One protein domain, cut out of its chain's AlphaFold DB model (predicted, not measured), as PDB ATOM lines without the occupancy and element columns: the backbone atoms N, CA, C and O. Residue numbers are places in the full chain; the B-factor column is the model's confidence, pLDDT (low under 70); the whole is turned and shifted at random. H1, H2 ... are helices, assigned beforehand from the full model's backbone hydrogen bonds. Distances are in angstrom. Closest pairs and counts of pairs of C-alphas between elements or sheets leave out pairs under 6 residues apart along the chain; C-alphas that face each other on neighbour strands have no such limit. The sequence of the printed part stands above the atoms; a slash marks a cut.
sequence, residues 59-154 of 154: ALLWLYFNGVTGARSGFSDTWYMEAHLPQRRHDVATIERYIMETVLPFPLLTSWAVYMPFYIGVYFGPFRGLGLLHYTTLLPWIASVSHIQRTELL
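AT A GLANCE: This is residues 59 to 154 of the 154 residues of an uncharacterized protein of Strigomonas culicis (UniProt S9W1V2). A long helical hairpin, H4 and H5 side by side, has a loose head of H1, H3 and small H2 at its open end. The printed part has 96 residues with five named helices, H1 to H5 in order along the chain, and no named strand; the helices hold 74 of the 96 printed residues, and the class is all helix. The whole is loose, with a radius of gyration of the C-alphas of 16.6 A and spans of 52 by 20 by 18 A.

IN THESE COORDINATES: H5, residues 130 to 152, measures 32.5 A and ends at C-alpha 152 (30.402, 13.725, -34.399). H4, residues 105 to 124, measures 29.2 A, with a kink of 30 degrees near residue 114. H3 is residues 92 to 103, H2 79 to 84. H1, residues 59 to 71, begins at C-alpha 59 (41.669, 4.553, -45.684).

HOW THE PARTS SIT: H4 and H5, a hairpin, touch at a shallow tilt of 5 degrees, opposite ways; their closest C-alphas, Val 114 and Thr 137, are 5.1 A apart. H1 touches H3 with residues 62 to 66 alone, closest C-alphas Asn 66 and Glu 96, 7.2 A. H2 touches no helix. Every O i to N i+4 pair is within hydrogen-bond range in H1 and H3, 1 of 2 in H2, 11 of 16 in H4, 18 of 19 in H5.

THE WHOLE: The farthest C-alphas, Gln 87 and Arg 128, are 53.4 A apart. The printed part has no cut and no long link. Residues 72 to 91 and 154 have pLDDT under 70.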
ATOM      1  N   ALA A  59      40.350   4.086 -46.122       91.00
ATOM      2  CA  ALA A  59      41.669   4.553 -45.684       91.00
ATOM      3  C   ALA A  59      41.769   6.086 -45.691       91.00
ATOM      4  O   ALA A  59      42.278   6.679 -44.742       91.00
ATOM      5  N   LEU A  60      41.247   6.735 -46.736       91.81
ATOM      6  CA  LEU A  60      41.210   8.190 -46.848       91.81
ATOM      7  C   LEU A  60      40.377   8.830 -45.726       91.81
ATOM      8  O   LEU A  60      40.831   9.772 -45.080       91.81
ATOM      9  N   LEU A  61      39.166   8.315 -45.496       90.88
ATOM     10  CA  LEU A  61      38.263   8.804 -44.453       90.88
ATOM     11  C   LEU A  61      38.866   8.607 -43.063       90.88
ATOM     12  O   LEU A  61      38.851   9.529 -42.253       90.88
ATOM     13  N   TRP A  62      39.449   7.437 -42.803       89.31
ATOM     14  CA  TRP A  62      40.105   7.139 -41.535       89.31
ATOM     15  C   TRP A  62      41.297   8.068 -41.271       89.31
ATOM     16  O   TRP A  62      41.391   8.628 -40.177       89.31
ATOM     17  N   LEU A  63      42.161   8.294 -42.269       88.50
ATOM     18  CA  LEU A  63      43.284   9.235 -42.164       88.50
ATOM     19  C   LEU A  63      42.805  10.664 -41.899       88.50
ATOM     20  O   LEU A  63      43.378  11.354 -41.057       88.50
ATOM     21  N   TYR A  64      41.758  11.107 -42.595       89.31
ATOM     22  CA  TYR A  64      41.200  12.441 -42.408       89.31
ATOM     23  C   TYR A  64      40.618  12.621 -41.004       89.31
ATOM     24  O   TYR A  64      41.016  13.548 -40.299       89.31
ATOM     25  N   PHE A  65      39.726  11.721 -40.580       87.00
ATOM     26  CA  PHE A  65      39.054  11.837 -39.290       87.00
ATOM     27  C   PHE A  65      40.045  11.762 -38.125       87.00
ATOM     28  O   PHE A  65      40.000  12.605 -37.231       87.00
ATOM     29  N   ASN A  66      41.012  10.841 -38.158       83.38
ATOM     30  CA  ASN A  66      42.051  10.786 -37.123       83.38
ATOM     31  C   ASN A  66      42.992  11.995 -37.174       83.38
ATOM     32  O   ASN A  66      43.332  12.555 -36.133       83.38
ATOM     33  N   GLY A  67      43.398  12.426 -38.372       82.44
ATOM     34  CA  GLY A  67      44.314  13.551 -38.548       82.44
ATOM     35  C   GLY A  67      43.732  14.873 -38.052       82.44
ATOM     36  O   GLY A  67      44.403  15.602 -37.324       82.44
ATOM     37  N   VAL A  68      42.476  15.176 -38.395       82.06
ATOM     38  CA  VAL A  68      41.803  16.411 -37.957       82.06
ATOM     39  C   VAL A  68      41.502  16.376 -36.462       82.06
ATOM     40  O   VAL A  68      41.755  17.368 -35.777       82.06
ATOM     41  N   THR A  69      41.030  15.238 -35.948       77.06
ATOM     42  CA  THR A  69      40.783  15.054 -34.509       77.06
ATOM     43  C   THR A  69      42.078  15.219 -33.706       77.06
ATOM     44  O   THR A  69      42.096  15.903 -32.683       77.06
ATOM     45  N   GLY A  70      43.201  14.695 -34.211       73.81
ATOM     46  CA  GLY A  70      44.513  14.848 -33.582       73.81
ATOM     47  C   GLY A  70      45.090  16.255 -33.649       73.81
ATOM     48  O   GLY A  70      45.564  16.770 -32.638       73.81
ATOM     49  N   ALA A  71      45.007  16.913 -34.806       76.12
ATOM     50  CA  ALA A  71      45.523  18.269 -34.992       76.12
ATOM     51  C   ALA A  71      44.814  19.317 -34.116       76.12
ATOM     52  O   ALA A  71      45.352  20.401 -33.898       76.12
ATOM     53  N   ARG A  72      43.608  19.010 -33.632       69.56
ATOM     54  CA  ARG A  72      42.783  19.900 -32.809       69.56
ATOM     55  C   ARG A  72      42.705  19.498 -31.346       69.56
ATOM     56  O   ARG A  72      41.795  19.939 -30.656       69.56
ATOM     57  N   SER A  73      43.641  18.676 -30.874       64.31
ATOM     58  CA  SER A  73      43.678  18.261 -29.469       64.31
ATOM     59  C   SER A  73      42.420  17.494 -29.021       64.31
ATOM     60  O   SER A  73      42.184  17.369 -27.824       64.31
ATOM     61  N   GLY A  74      41.642  16.913 -29.947       58.56
ATOM     62  CA  GLY A  74      40.436  16.130 -29.632       58.56
ATOM     63  C   GLY A  74      40.729  14.852 -28.836       58.56
ATOM     64  O   GLY A  74      39.853  14.325 -28.163       58.56
ATOM     65  N   PHE A  75      41.984  14.387 -28.837       59.03
ATOM     66  CA  PHE A  75      42.461  13.323 -27.943       59.03
ATOM     67  C   PHE A  75      42.717  13.792 -26.496       59.03
ATOM     68  O   PHE A  75      42.946  12.960 -25.625       59.03
ATOM     69  N   SER A  76      42.718  15.102 -26.238       55.22
ATOM     70  CA  SER A  76      43.003  15.708 -24.927       55.22
ATOM     71  C   SER A  76      41.859  16.558 -24.359       55.22
ATOM     72  O   SER A  76      41.837  16.767 -23.149       55.22
ATOM     73  N   ASP A  77      40.907  17.014 -25.182       54.00
ATOM     74  CA  ASP A  77      39.686  17.704 -24.742       54.00
ATOM     75  C   ASP A  77      38.526  16.702 -24.593       54.00
ATOM     76  O   ASP A  77      37.893  16.288 -25.562       54.00
ATOM     77  N   THR A  78      38.245  16.288 -23.355       54.19
ATOM     78  CA  THR A  78      37.292  15.206 -23.037       54.19
ATOM     79  C   THR A  78      35.821  15.622 -23.075       54.19
ATOM     80  O   THR A  78      34.947  14.757 -23.091       54.19
ATOM     81  N   TRP A  79      35.520  16.923 -23.122       57.75
ATOM     82  CA  TRP A  79      34.158  17.443 -22.929       57.75
ATOM     83  C   TRP A  79      33.150  16.971 -23.995       57.75
ATOM     84  O   TRP A  79      31.985  16.729 -23.683       57.75
ATOM     85  N   TYR A  80      33.587  16.795 -25.247       54.44
ATOM     86  CA  TYR A  80      32.720  16.347 -26.346       54.44
ATOM     87  C   TYR A  80      32.551  14.824 -26.385       54.44
ATOM     88  O   TYR A  80      31.480  14.306 -26.720       54.44
ATOM     89  N   MET A  81      33.599  14.098 -25.989       55.12
ATOM     90  CA  MET A  81      33.544  12.650 -25.812       55.12
ATOM     91  C   MET A  81      32.678  12.251 -24.620       55.12
ATOM     92  O   MET A  81      31.973  11.255 -24.716       55.12
ATOM     93  N   GLU A  82      32.655  13.031 -23.537       55.75
ATOM     94  CA  GLU A  82      31.736  12.807 -22.414       55.75
ATOM     95  C   GLU A  82      30.263  12.899 -22.841       55.75
ATOM     96  O   GLU A  82      29.435  12.151 -22.324       55.75
ATOM     97  N   ALA A  83      29.931  13.750 -23.819       57.09
ATOM     98  CA  ALA A  83      28.564  13.899 -24.318       57.09
ATOM     99  C   ALA A  83      28.082  12.700 -25.163       57.09
ATOM    100  O   ALA A  83      26.903  12.350 -25.104       57.09
ATOM    101  N   HIS A  84      28.978  12.048 -25.914       56.75
ATOM    102  CA  HIS A  84      28.629  10.954 -26.841       56.75
ATOM    103  C   HIS A  84      29.036   9.558 -26.333       56.75
ATOM    104  O   HIS A  84      28.465   8.544 -26.733       56.75
ATOM    105  N   LEU A  85      30.000   9.484 -25.412       58.06
ATOM    106  CA  LEU A  85      30.536   8.265 -24.802       58.06
ATOM    107  C   LEU A  85      30.675   8.438 -23.272       58.06
ATOM    108  O   LEU A  85      31.778   8.281 -22.741       58.06
ATOM    109  N   PRO A  86      29.573   8.677 -22.529       51.97
ATOM    110  CA  PRO A  86      29.596   9.092 -21.115       51.97
ATOM    111  C   PRO A  86      30.192   8.079 -20.111       51.97
ATOM    112  O   PRO A  86      30.113   8.289 -18.905       51.97
ATOM    113  N   GLN A  87      30.760   6.950 -20.557       51.34
ATOM    114  CA  GLN A  87      31.213   5.853 -19.686       51.34
ATOM    115  C   GLN A  87      32.456   5.085 -20.186       51.34
ATOM    116  O   GLN A  87      32.744   4.002 -19.674       51.34
ATOM    117  N   ARG A  88      33.213   5.580 -21.182       53.34
ATOM    118  CA  ARG A  88      34.418   4.878 -21.682       53.34
ATOM    119  C   ARG A  88      35.716   5.591 -21.289       53.34
ATOM    120  O   ARG A  88      35.766   6.813 -21.203       53.34
ATOM    121  N   ARG A  89      36.797   4.825 -21.068       53.81
ATOM    122  CA  ARG A  89      38.156   5.390 -20.972       53.81
ATOM    123  C   ARG A  89      38.460   6.148 -22.264       53.81
ATOM    124  O   ARG A  89      38.317   5.580 -23.350       53.81
ATOM    125  N   HIS A  90      38.870   7.406 -22.125       62.22
ATOM    126  CA  HIS A  90      39.166   8.339 -23.213       62.22
ATOM    127  C   HIS A  90      40.553   8.057 -23.820       62.22
ATOM    128  O   HIS A  90      41.394   8.939 -23.951       62.22
ATOM    129  N   ASP A  91      40.806   6.790 -24.142       67.81
ATOM    130  CA  ASP A  91      42.038   6.350 -24.782       67.81
ATOM    131  C   ASP A  91      41.905   6.507 -26.305       67.81
ATOM    132  O   ASP A  91      40.821   6.333 -26.869       67.81
ATOM    133  N   VAL A  92      43.023   6.766 -26.992       70.56
ATOM    134  CA  VAL A  92      43.093   6.907 -28.463       70.56
ATOM    135  C   VAL A  92      42.400   5.740 -29.184       70.56
ATOM    136  O   VAL A  92      41.659   5.951 -30.140       70.56
ATOM    137  N   ALA A  93      42.556   4.517 -28.670       76.81
ATOM    138  CA  ALA A  93      41.921   3.318 -29.216       76.81
ATOM    139  C   ALA A  93      40.382   3.343 -29.129       76.81
ATOM    140  O   ALA A  93      39.699   2.793 -29.992       76.81
ATOM    141  N   THR A  94      39.813   3.982 -28.103       74.75
ATOM    142  CA  THR A  94      38.358   4.138 -27.956       74.75
ATOM    143  C   THR A  94      37.808   5.111 -28.996       74.75
ATOM    144  O   THR A  94      36.754   4.846 -29.573       74.75
ATOM    145  N   ILE A  95      38.527   6.209 -29.251       74.19
ATOM    146  CA  ILE A  95      38.177   7.204 -30.277       74.19
ATOM    147  C   ILE A  95      38.269   6.583 -31.662       74.19
ATOM    148  O   ILE A  95      37.326   6.675 -32.441       74.19
ATOM    149  N   GLU A  96      39.364   5.887 -31.956       80.06
ATOM    150  CA  GLU A  96      39.543   5.216 -33.239       80.06
ATOM    151  C   GLU A  96      38.438   4.184 -33.488       80.06
ATOM    152  O   GLU A  96      37.859   4.121 -34.575       80.06
ATOM    153  N   ARG A  97      38.077   3.421 -32.452       83.19
ATOM    154  CA  ARG A  97      36.965   2.475 -32.513       83.19
ATOM    155  C   ARG A  97      35.628   3.173 -32.764       83.19
ATOM    156  O   ARG A  97      34.853   2.690 -33.583       83.19
ATOM    157  N   TYR A  98      35.362   4.300 -32.104       82.31
ATOM    158  CA  TYR A  98      34.159   5.099 -32.350       82.31
ATOM    159  C   TYR A  98      34.106   5.624 -33.791       82.31
ATOM    160  O   TYR A  98      33.079   5.487 -34.456       82.31
ATOM    161  N   ILE A  99      35.230   6.134 -34.305       83.69
ATOM    162  CA  ILE A  99      35.354   6.583 -35.695       83.69
ATOM    163  C   ILE A  99      35.015   5.434 -36.649       83.69
ATOM    164  O   ILE A  99      34.188   5.611 -37.539       83.69
ATOM    165  N   MET A 100      35.603   4.253 -36.451       84.94
ATOM    166  CA  MET A 100      35.380   3.096 -37.324       84.94
ATOM    167  C   MET A 100      33.952   2.543 -37.251       84.94
ATOM    168  O   MET A 100      33.367   2.229 -38.286       84.94
ATOM    169  N   GLU A 101      33.392   2.403 -36.047       86.19
ATOM    170  CA  GLU A 101      32.093   1.751 -35.838       86.19
ATOM    171  C   GLU A 101      30.906   2.696 -36.088       86.19
ATOM    172  O   GLU A 101      29.853   2.237 -36.524       86.19
ATOM    173  N   THR A 102      31.064   3.998 -35.824       83.50
ATOM    174  CA  THR A 102      29.936   4.951 -35.779       83.50
ATOM    175  C   THR A 102      30.038   6.032 -36.849       83.50
ATOM    176  O   THR A 102      29.061   6.304 -37.540       83.50
ATOM    177  N   VAL A 103      31.221   6.621 -37.039       84.62
ATOM    178  CA  VAL A 103      31.376   7.802 -37.904       84.62
ATOM    179  C   VAL A 103      31.614   7.424 -39.363       84.62
ATOM    180  O   VAL A 103      31.009   7.998 -40.260       84.62
ATOM    181  N   LEU A 104      32.476   6.442 -39.622       86.69
ATOM    182  CA  LEU A 104      32.922   6.045 -40.958       86.69
ATOM    183  C   LEU A 104      31.844   5.400 -41.863       86.69
ATOM    184  O   LEU A 104      31.903   5.638 -43.075       86.69
ATOM    185  N   PRO A 105      30.845   4.640 -41.358       89.56
ATOM    186  CA  PRO A 105      29.856   3.973 -42.210       89.56
ATOM    187  C   PRO A 105      29.053   4.912 -43.119       89.56
ATOM    188  O   PRO A 105      28.834   4.598 -44.290       89.56
ATOM    189  N   PHE A 106      28.626   6.075 -42.622       89.81
ATOM    190  CA  PHE A 106      27.785   6.993 -43.398       89.81
ATOM    191  C   PHE A 106      28.552   7.731 -44.521       89.81
ATOM    192  O   PHE A 106      28.101   7.702 -45.672       89.81
ATOM    193  N   PRO A 107      29.732   8.335 -44.277       89.88
ATOM    194  CA  PRO A 107      30.636   8.837 -45.315       89.88
ATOM    195  C   PRO A 107      30.997   7.794 -46.375       89.88
ATOM    196  O   PRO A 107      31.082   8.113 -47.564       89.88
ATOM    197  N   LEU A 108      31.193   6.538 -45.957       91.06
ATOM    198  CA  LEU A 108      31.482   5.432 -46.861       91.06
ATOM    199  C   LEU A 108      30.272   5.129 -47.752       91.06
ATOM    200  O   LEU A 108      30.416   5.050 -48.971       91.06
ATOM    201  N   LEU A 109      29.073   5.039 -47.173       92.44
ATOM    202  CA  LEU A 109      27.834   4.820 -47.918       92.44
ATOM    203  C   LEU A 109      27.573   5.952 -48.922       92.44
ATOM    204  O   LEU A 109      27.314   5.697 -50.096       92.44
ATOM    205  N   THR A 110      27.696   7.207 -48.493       92.38
ATOM    206  CA  THR A 110      27.471   8.378 -49.357       92.38
ATOM    207  C   THR A 110      28.509   8.505 -50.473       92.38
ATOM    208  O   THR A 110      28.189   9.014 -51.546       92.38
ATOM    209  N   SER A 111      29.718   7.964 -50.296       92.81
ATOM    210  CA  SER A 111      30.744   7.949 -51.348       92.81
ATOM    211  C   SER A 111      30.335   7.137 -52.588       92.81
ATOM    212  O   SER A 111      30.812   7.400 -53.696       92.81
ATOM    213  N   TRP A 112      29.409   6.177 -52.448       92.81
ATOM    214  CA  TRP A 112      28.859   5.432 -53.584       92.81
ATOM    215  C   TRP A 112      28.156   6.349 -54.581       92.81
ATOM    216  O   TRP A 112      28.308   6.156 -55.787       92.81
ATOM    217  N   ALA A 113      27.475   7.390 -54.097       90.31
ATOM    218  CA  ALA A 113      26.814   8.379 -54.944       90.31
ATOM    219  C   ALA A 113      27.804   9.225 -55.767       90.31
ATOM    220  O   ALA A 113      27.413   9.827 -56.762       90.31
ATOM    221  N   VAL A 114      29.086   9.246 -55.389       90.31
ATOM    222  CA  VAL A 114      30.156   9.916 -56.140       90.31
ATOM    223  C   VAL A 114      30.795   8.955 -57.134       90.31
ATOM    224  O   VAL A 114      30.952   9.259 -58.317       90.31
ATOM    225  N   TYR A 115      31.195   7.779 -56.654       91.31
ATOM    226  CA  TYR A 115      32.082   6.908 -57.416       91.31
ATOM    227  C   TYR A 115      31.337   5.958 -58.349       91.31
ATOM    228  O   TYR A 115      31.795   5.733 -59.465       91.31
ATOM    229  N   MET A 116      30.161   5.458 -57.969       90.75
ATOM    230  CA  MET A 116      29.368   4.594 -58.844       90.75
ATOM    231  C   MET A 116      29.000   5.275 -60.178       90.75
ATOM    232  O   MET A 116      29.335   4.710 -61.223       90.75
ATOM    233  N   PRO A 117      28.398   6.485 -60.210       89.75
ATOM    234  CA  PRO A 117      28.078   7.141 -61.479       89.75
ATOM    235  C   PRO A 117      29.331   7.509 -62.283       89.75
ATOM    236  O   PRO A 117      29.308   7.446 -63.513       89.75
ATOM    237  N   PHE A 118      30.448   7.815 -61.614       89.75
ATOM    238  CA  PHE A 118      31.731   8.022 -62.281       89.75
ATOM    239  C   PHE A 118      32.200   6.758 -63.016       89.75
ATOM    240  O   PHE A 118      32.513   6.826 -64.203       89.75
ATOM    241  N   TYR A 119      32.192   5.593 -62.361       90.31
ATOM    242  CA  TYR A 119      32.610   4.326 -62.977       90.31
ATOM    243  C   TYR A 119      31.656   3.832 -64.066       90.31
ATOM    244  O   TYR A 119      32.109   3.255 -65.056       90.31
ATOM    245  N   ILE A 120      30.356   4.112 -63.936       89.56
ATOM    246  CA  ILE A 120      29.380   3.904 -65.014       89.56
ATOM    247  C   ILE A 120      29.764   4.762 -66.226       89.56
ATOM    248  O   ILE A 120      29.834   4.261 -67.348       89.56
ATOM    249  N   GLY A 121      30.080   6.039 -66.007       88.56
ATOM    250  CA  GLY A 121      30.530   6.932 -67.071       88.56
ATOM    251  C   GLY A 121      31.844   6.484 -67.724       88.56
ATOM    252  O   GLY A 121      31.952   6.486 -68.946       88.56
ATOM    253  N   VAL A 122      32.822   6.026 -66.937       87.88
ATOM    254  CA  VAL A 122      34.085   5.461 -67.451       87.88
ATOM    255  C   VAL A 122      33.839   4.202 -68.290       87.88
ATOM    256  O   VAL A 122      34.473   4.038 -69.334       87.88
ATOM    257  N   TYR A 123      32.901   3.341 -67.880       89.06
ATOM    258  CA  TYR A 123      32.554   2.116 -68.604       89.06
ATOM    259  C   TYR A 123      32.021   2.403 -70.015       89.06
ATOM    260  O   TYR A 123      32.505   1.811 -70.985       89.06
ATOM    261  N   PHE A 124      31.063   3.327 -70.146       87.94
ATOM    262  CA  PHE A 124      30.509   3.719 -71.450       87.94
ATOM    263  C   PHE A 124      31.513   4.487 -72.324       87.94
ATOM    264  O   PHE A 124      31.349   4.561 -73.543       87.94
ATOM    265  N   GLY A 125      32.583   4.989 -71.710       78.88
ATOM    266  CA  GLY A 125      33.648   5.744 -72.348       78.88
ATOM    267  C   GLY A 125      33.621   7.214 -71.923       78.88
ATOM    268  O   GLY A 125      32.557   7.768 -71.642       78.88
ATOM    269  N   PRO A 126      34.791   7.877 -71.869       71.94
ATOM    270  CA  PRO A 126      34.891   9.251 -71.399       71.94
ATOM    271  C   PRO A 126      34.111  10.194 -72.322       71.94
ATOM    272  O   PRO A 126      34.490  10.427 -73.468       71.94
ATOM    273  N   PHE A 127      33.019  10.760 -71.810       80.31
ATOM    274  CA  PHE A 127      32.264  11.824 -72.469       80.31
ATOM    275  C   PHE A 127      32.573  13.175 -71.815       80.31
ATOM    276  O   PHE A 127      33.011  13.246 -70.665       80.31
ATOM    277  N   ARG A 128      32.314  14.274 -72.538       75.44
ATOM    278  CA  ARG A 128      32.680  15.649 -72.128       75.44
ATOM    279  C   ARG A 128      32.140  16.075 -70.750       75.44
ATOM    280  O   ARG A 128      32.680  16.997 -70.156       75.44
ATOM    281  N   GLY A 129      31.107  15.406 -70.233       80.19
ATOM    282  CA  GLY A 129      30.477  15.705 -68.942       80.19
ATOM    283  C   GLY A 129      30.985  14.887 -67.751       80.19
ATOM    284  O   GLY A 129      30.565  15.160 -66.632       80.19
ATOM    285  N   LEU A 130      31.881  13.911 -67.946       83.19
ATOM    286  CA  LEU A 130      32.318  13.020 -66.864       83.19
ATOM    287  C   LEU A 130      33.016  13.779 -65.723       83.19
ATOM    288  O   LEU A 130      32.773  13.505 -64.551       83.19
ATOM    289  N   GLY A 131      33.847  14.767 -66.067       82.50
ATOM    290  CA  GLY A 131      34.497  15.633 -65.083       82.50
ATOM    291  C   GLY A 131      33.489  16.486 -64.309       82.50
ATOM    292  O   GLY A 131      33.555  16.547 -63.087       82.50
ATOM    293  N   LEU A 132      32.513  17.084 -65.002       86.25
ATOM    294  CA  LEU A 132      31.462  17.879 -64.362       86.25
ATOM    295  C   LEU A 132      30.636  17.024 -63.395       86.25
ATOM    296  O   LEU A 132      30.484  17.394 -62.235       86.25
ATOM    297  N   LEU A 133      30.172  15.854 -63.845       85.31
ATOM    298  CA  LEU A 133      29.445  14.894 -63.013       85.31
ATOM    299  C   LEU A 133      30.246  14.541 -61.756       85.31
ATOM    300  O   LEU A 133      29.714  14.555 -60.645       85.31
ATOM    301  N   HIS A 134      31.543  14.294 -61.926       85.12
ATOM    302  CA  HIS A 134      32.419  13.995 -60.812       85.12
ATOM    303  C   HIS A 134      32.497  15.149 -59.805       85.12
ATOM    304  O   HIS A 134      32.251  14.932 -58.626       85.12
ATOM    305  N   TYR A 135      32.759  16.382 -60.242       85.00
ATOM    306  CA  TYR A 135      32.858  17.520 -59.322       85.00
ATOM    307  C   TYR A 135      31.521  17.886 -58.663       85.00
ATOM    308  O   TYR A 135      31.498  18.223 -57.480       85.00
ATOM    309  N   THR A 136      30.404  17.767 -59.389       89.00
ATOM    310  CA  THR A 136      29.061  18.039 -58.840       89.00
ATOM    311  C   THR A 136      28.644  17.066 -57.741       89.00
ATOM    312  O   THR A 136      27.838  17.435 -56.897       89.00
ATOM    313  N   THR A 137      29.198  15.853 -57.721       88.62
ATOM    314  CA  THR A 137      28.937  14.851 -56.674       88.62
ATOM    315  C   THR A 137      30.028  14.844 -55.601       88.62
ATOM    316  O   THR A 137      29.724  14.688 -54.419       88.62
ATOM    317  N   LEU A 138      31.284  15.101 -55.979       87.94
ATOM    318  CA  LEU A 138      32.420  15.167 -55.063       87.94
ATOM    319  C   LEU A 138      32.294  16.324 -54.066       87.94
ATOM    320  O   LEU A 138      32.538  16.120 -52.881       87.94
ATOM    321  N   LEU A 139      31.916  17.526 -54.516       88.06
ATOM    322  CA  LEU A 139      31.820  18.695 -53.634       88.06
ATOM    323  C   LEU A 139      30.786  18.502 -52.505       88.06
ATOM    324  O   LEU A 139      31.152  18.716 -51.347       88.06
ATOM    325  N   PRO A 140      29.545  18.044 -52.774       89.69
ATOM    326  CA  PRO A 140      28.601  17.689 -51.717       89.69
ATOM    327  C   PRO A 140      29.121  16.604 -50.774       89.69
ATOM    328  O   PRO A 140      28.918  16.701 -49.568       89.69
ATOM    329  N   TRP A 141      29.816  15.591 -51.298       91.44
ATOM    330  CA  TRP A 141      30.380  14.536 -50.459       91.44
ATOM    331  C   TRP A 141      31.470  15.071 -49.526       91.44
ATOM    332  O   TRP A 141      31.409  14.823 -48.326       91.44
ATOM    333  N   ILE A 142      32.394  15.894 -50.030       89.19
ATOM    334  CA  ILE A 142      33.410  16.583 -49.218       89.19
ATOM    335  C   ILE A 142      32.753  17.411 -48.108       89.19
ATOM    336  O   ILE A 142      33.172  17.328 -46.955       89.19
ATOM    337  N   ALA A 143      31.706  18.172 -48.441       87.50
ATOM    338  CA  ALA A 143      30.965  18.968 -47.466       87.50
ATOM    339  C   ALA A 143      30.230  18.098 -46.428       87.50
ATOM    340  O   ALA A 143      30.137  18.470 -45.263       87.50
ATOM    341  N   SER A 144      29.725  16.926 -46.822       89.12
ATOM    342  CA  SER A 144      29.096  15.991 -45.882       89.12
ATOM    343  C   SER A 144      30.111  15.363 -44.920       89.12
ATOM    344  O   SER A 144      29.830  15.241 -43.731       89.12
ATOM    345  N   VAL A 145      31.311  15.027 -45.404       88.38
ATOM    346  CA  VAL A 145      32.400  14.467 -44.588       88.38
ATOM    347  C   VAL A 145      32.880  15.483 -43.555       88.38
ATOM    348  O   VAL A 145      33.037  15.138 -42.385       88.38
ATOM    349  N   SER A 146      33.078  16.740 -43.956       85.56
ATOM    350  CA  SER A 146      33.473  17.804 -43.028       85.56
ATOM    351  C   SER A 146      32.370  18.133 -42.023       85.56
ATOM    352  O   SER A 146      32.664  18.355 -40.851       85.56
ATOM    353  N   HIS A 147      31.100  18.107 -42.442       86.00
ATOM    354  CA  HIS A 147      29.970  18.258 -41.531       86.00
ATOM    355  C   HIS A 147      29.980  17.177 -40.447       86.00
ATOM    356  O   HIS A 147      29.885  17.510 -39.273       86.00
ATOM    357  N   ILE A 148      30.193  15.917 -40.825       85.56
ATOM    358  CA  ILE A 148      30.260  14.785 -39.891       85.56
ATOM    359  C   ILE A 148      31.468  14.890 -38.957       85.56
ATOM    360  O   ILE A 148      31.319  14.694 -37.756       85.56
ATOM    361  N   GLN A 149      32.645  15.268 -39.469       83.12
ATOM    362  CA  GLN A 149      33.810  15.552 -38.619       83.12
ATOM    363  C   GLN A 149      33.495  16.625 -37.573       83.12
ATOM    364  O   GLN A 149      34.022  16.582 -36.467       83.12
ATOM    365  N   ARG A 150      32.658  17.601 -37.922       79.56
ATOM    366  CA  ARG A 150      32.277  18.673 -37.011       79.56
ATOM    367  C   ARG A 150      31.164  18.294 -36.043       79.56
ATOM    368  O   ARG A 150      31.137  18.846 -34.963       79.56
ATOM    369  N   THR A 151      30.203  17.462 -36.419       78.06
ATOM    370  CA  THR A 151      29.078  17.141 -35.526       78.06
ATOM    371  C   THR A 151      29.381  15.963 -34.614       78.06
ATOM    372  O   THR A 151      28.914  15.947 -33.483       78.06
ATOM    373  N   GLU A 152      30.160  14.993 -35.098       76.19
ATOM    374  CA  GLU A 152      30.402  13.725 -34.399       76.19
ATOM    375  C   GLU A 152      31.754  13.670 -33.676       76.19
ATOM    376  O   GLU A 152      31.951  12.803 -32.826       76.19
ATOM    377  N   LEU A 153      32.714  14.531 -34.041       70.50
ATOM    378  CA  LEU A 153      34.114  14.419 -33.597       70.50
ATOM    379  C   LEU A 153      34.743  15.730 -33.089       70.50
ATOM    380  O   LEU A 153      35.903  15.699 -32.672       70.50
ATOM    381  N   LEU A 154      34.032  16.863 -33.124       65.44
ATOM    382  CA  LEU A 154      34.497  18.186 -32.669       65.44
ATOM    383  C   LEU A 154      33.364  18.962 -32.000       65.44
ATOM    384  O   LEU A 154      33.690  19.802 -31.136       65.44
TER     385      LEU A 154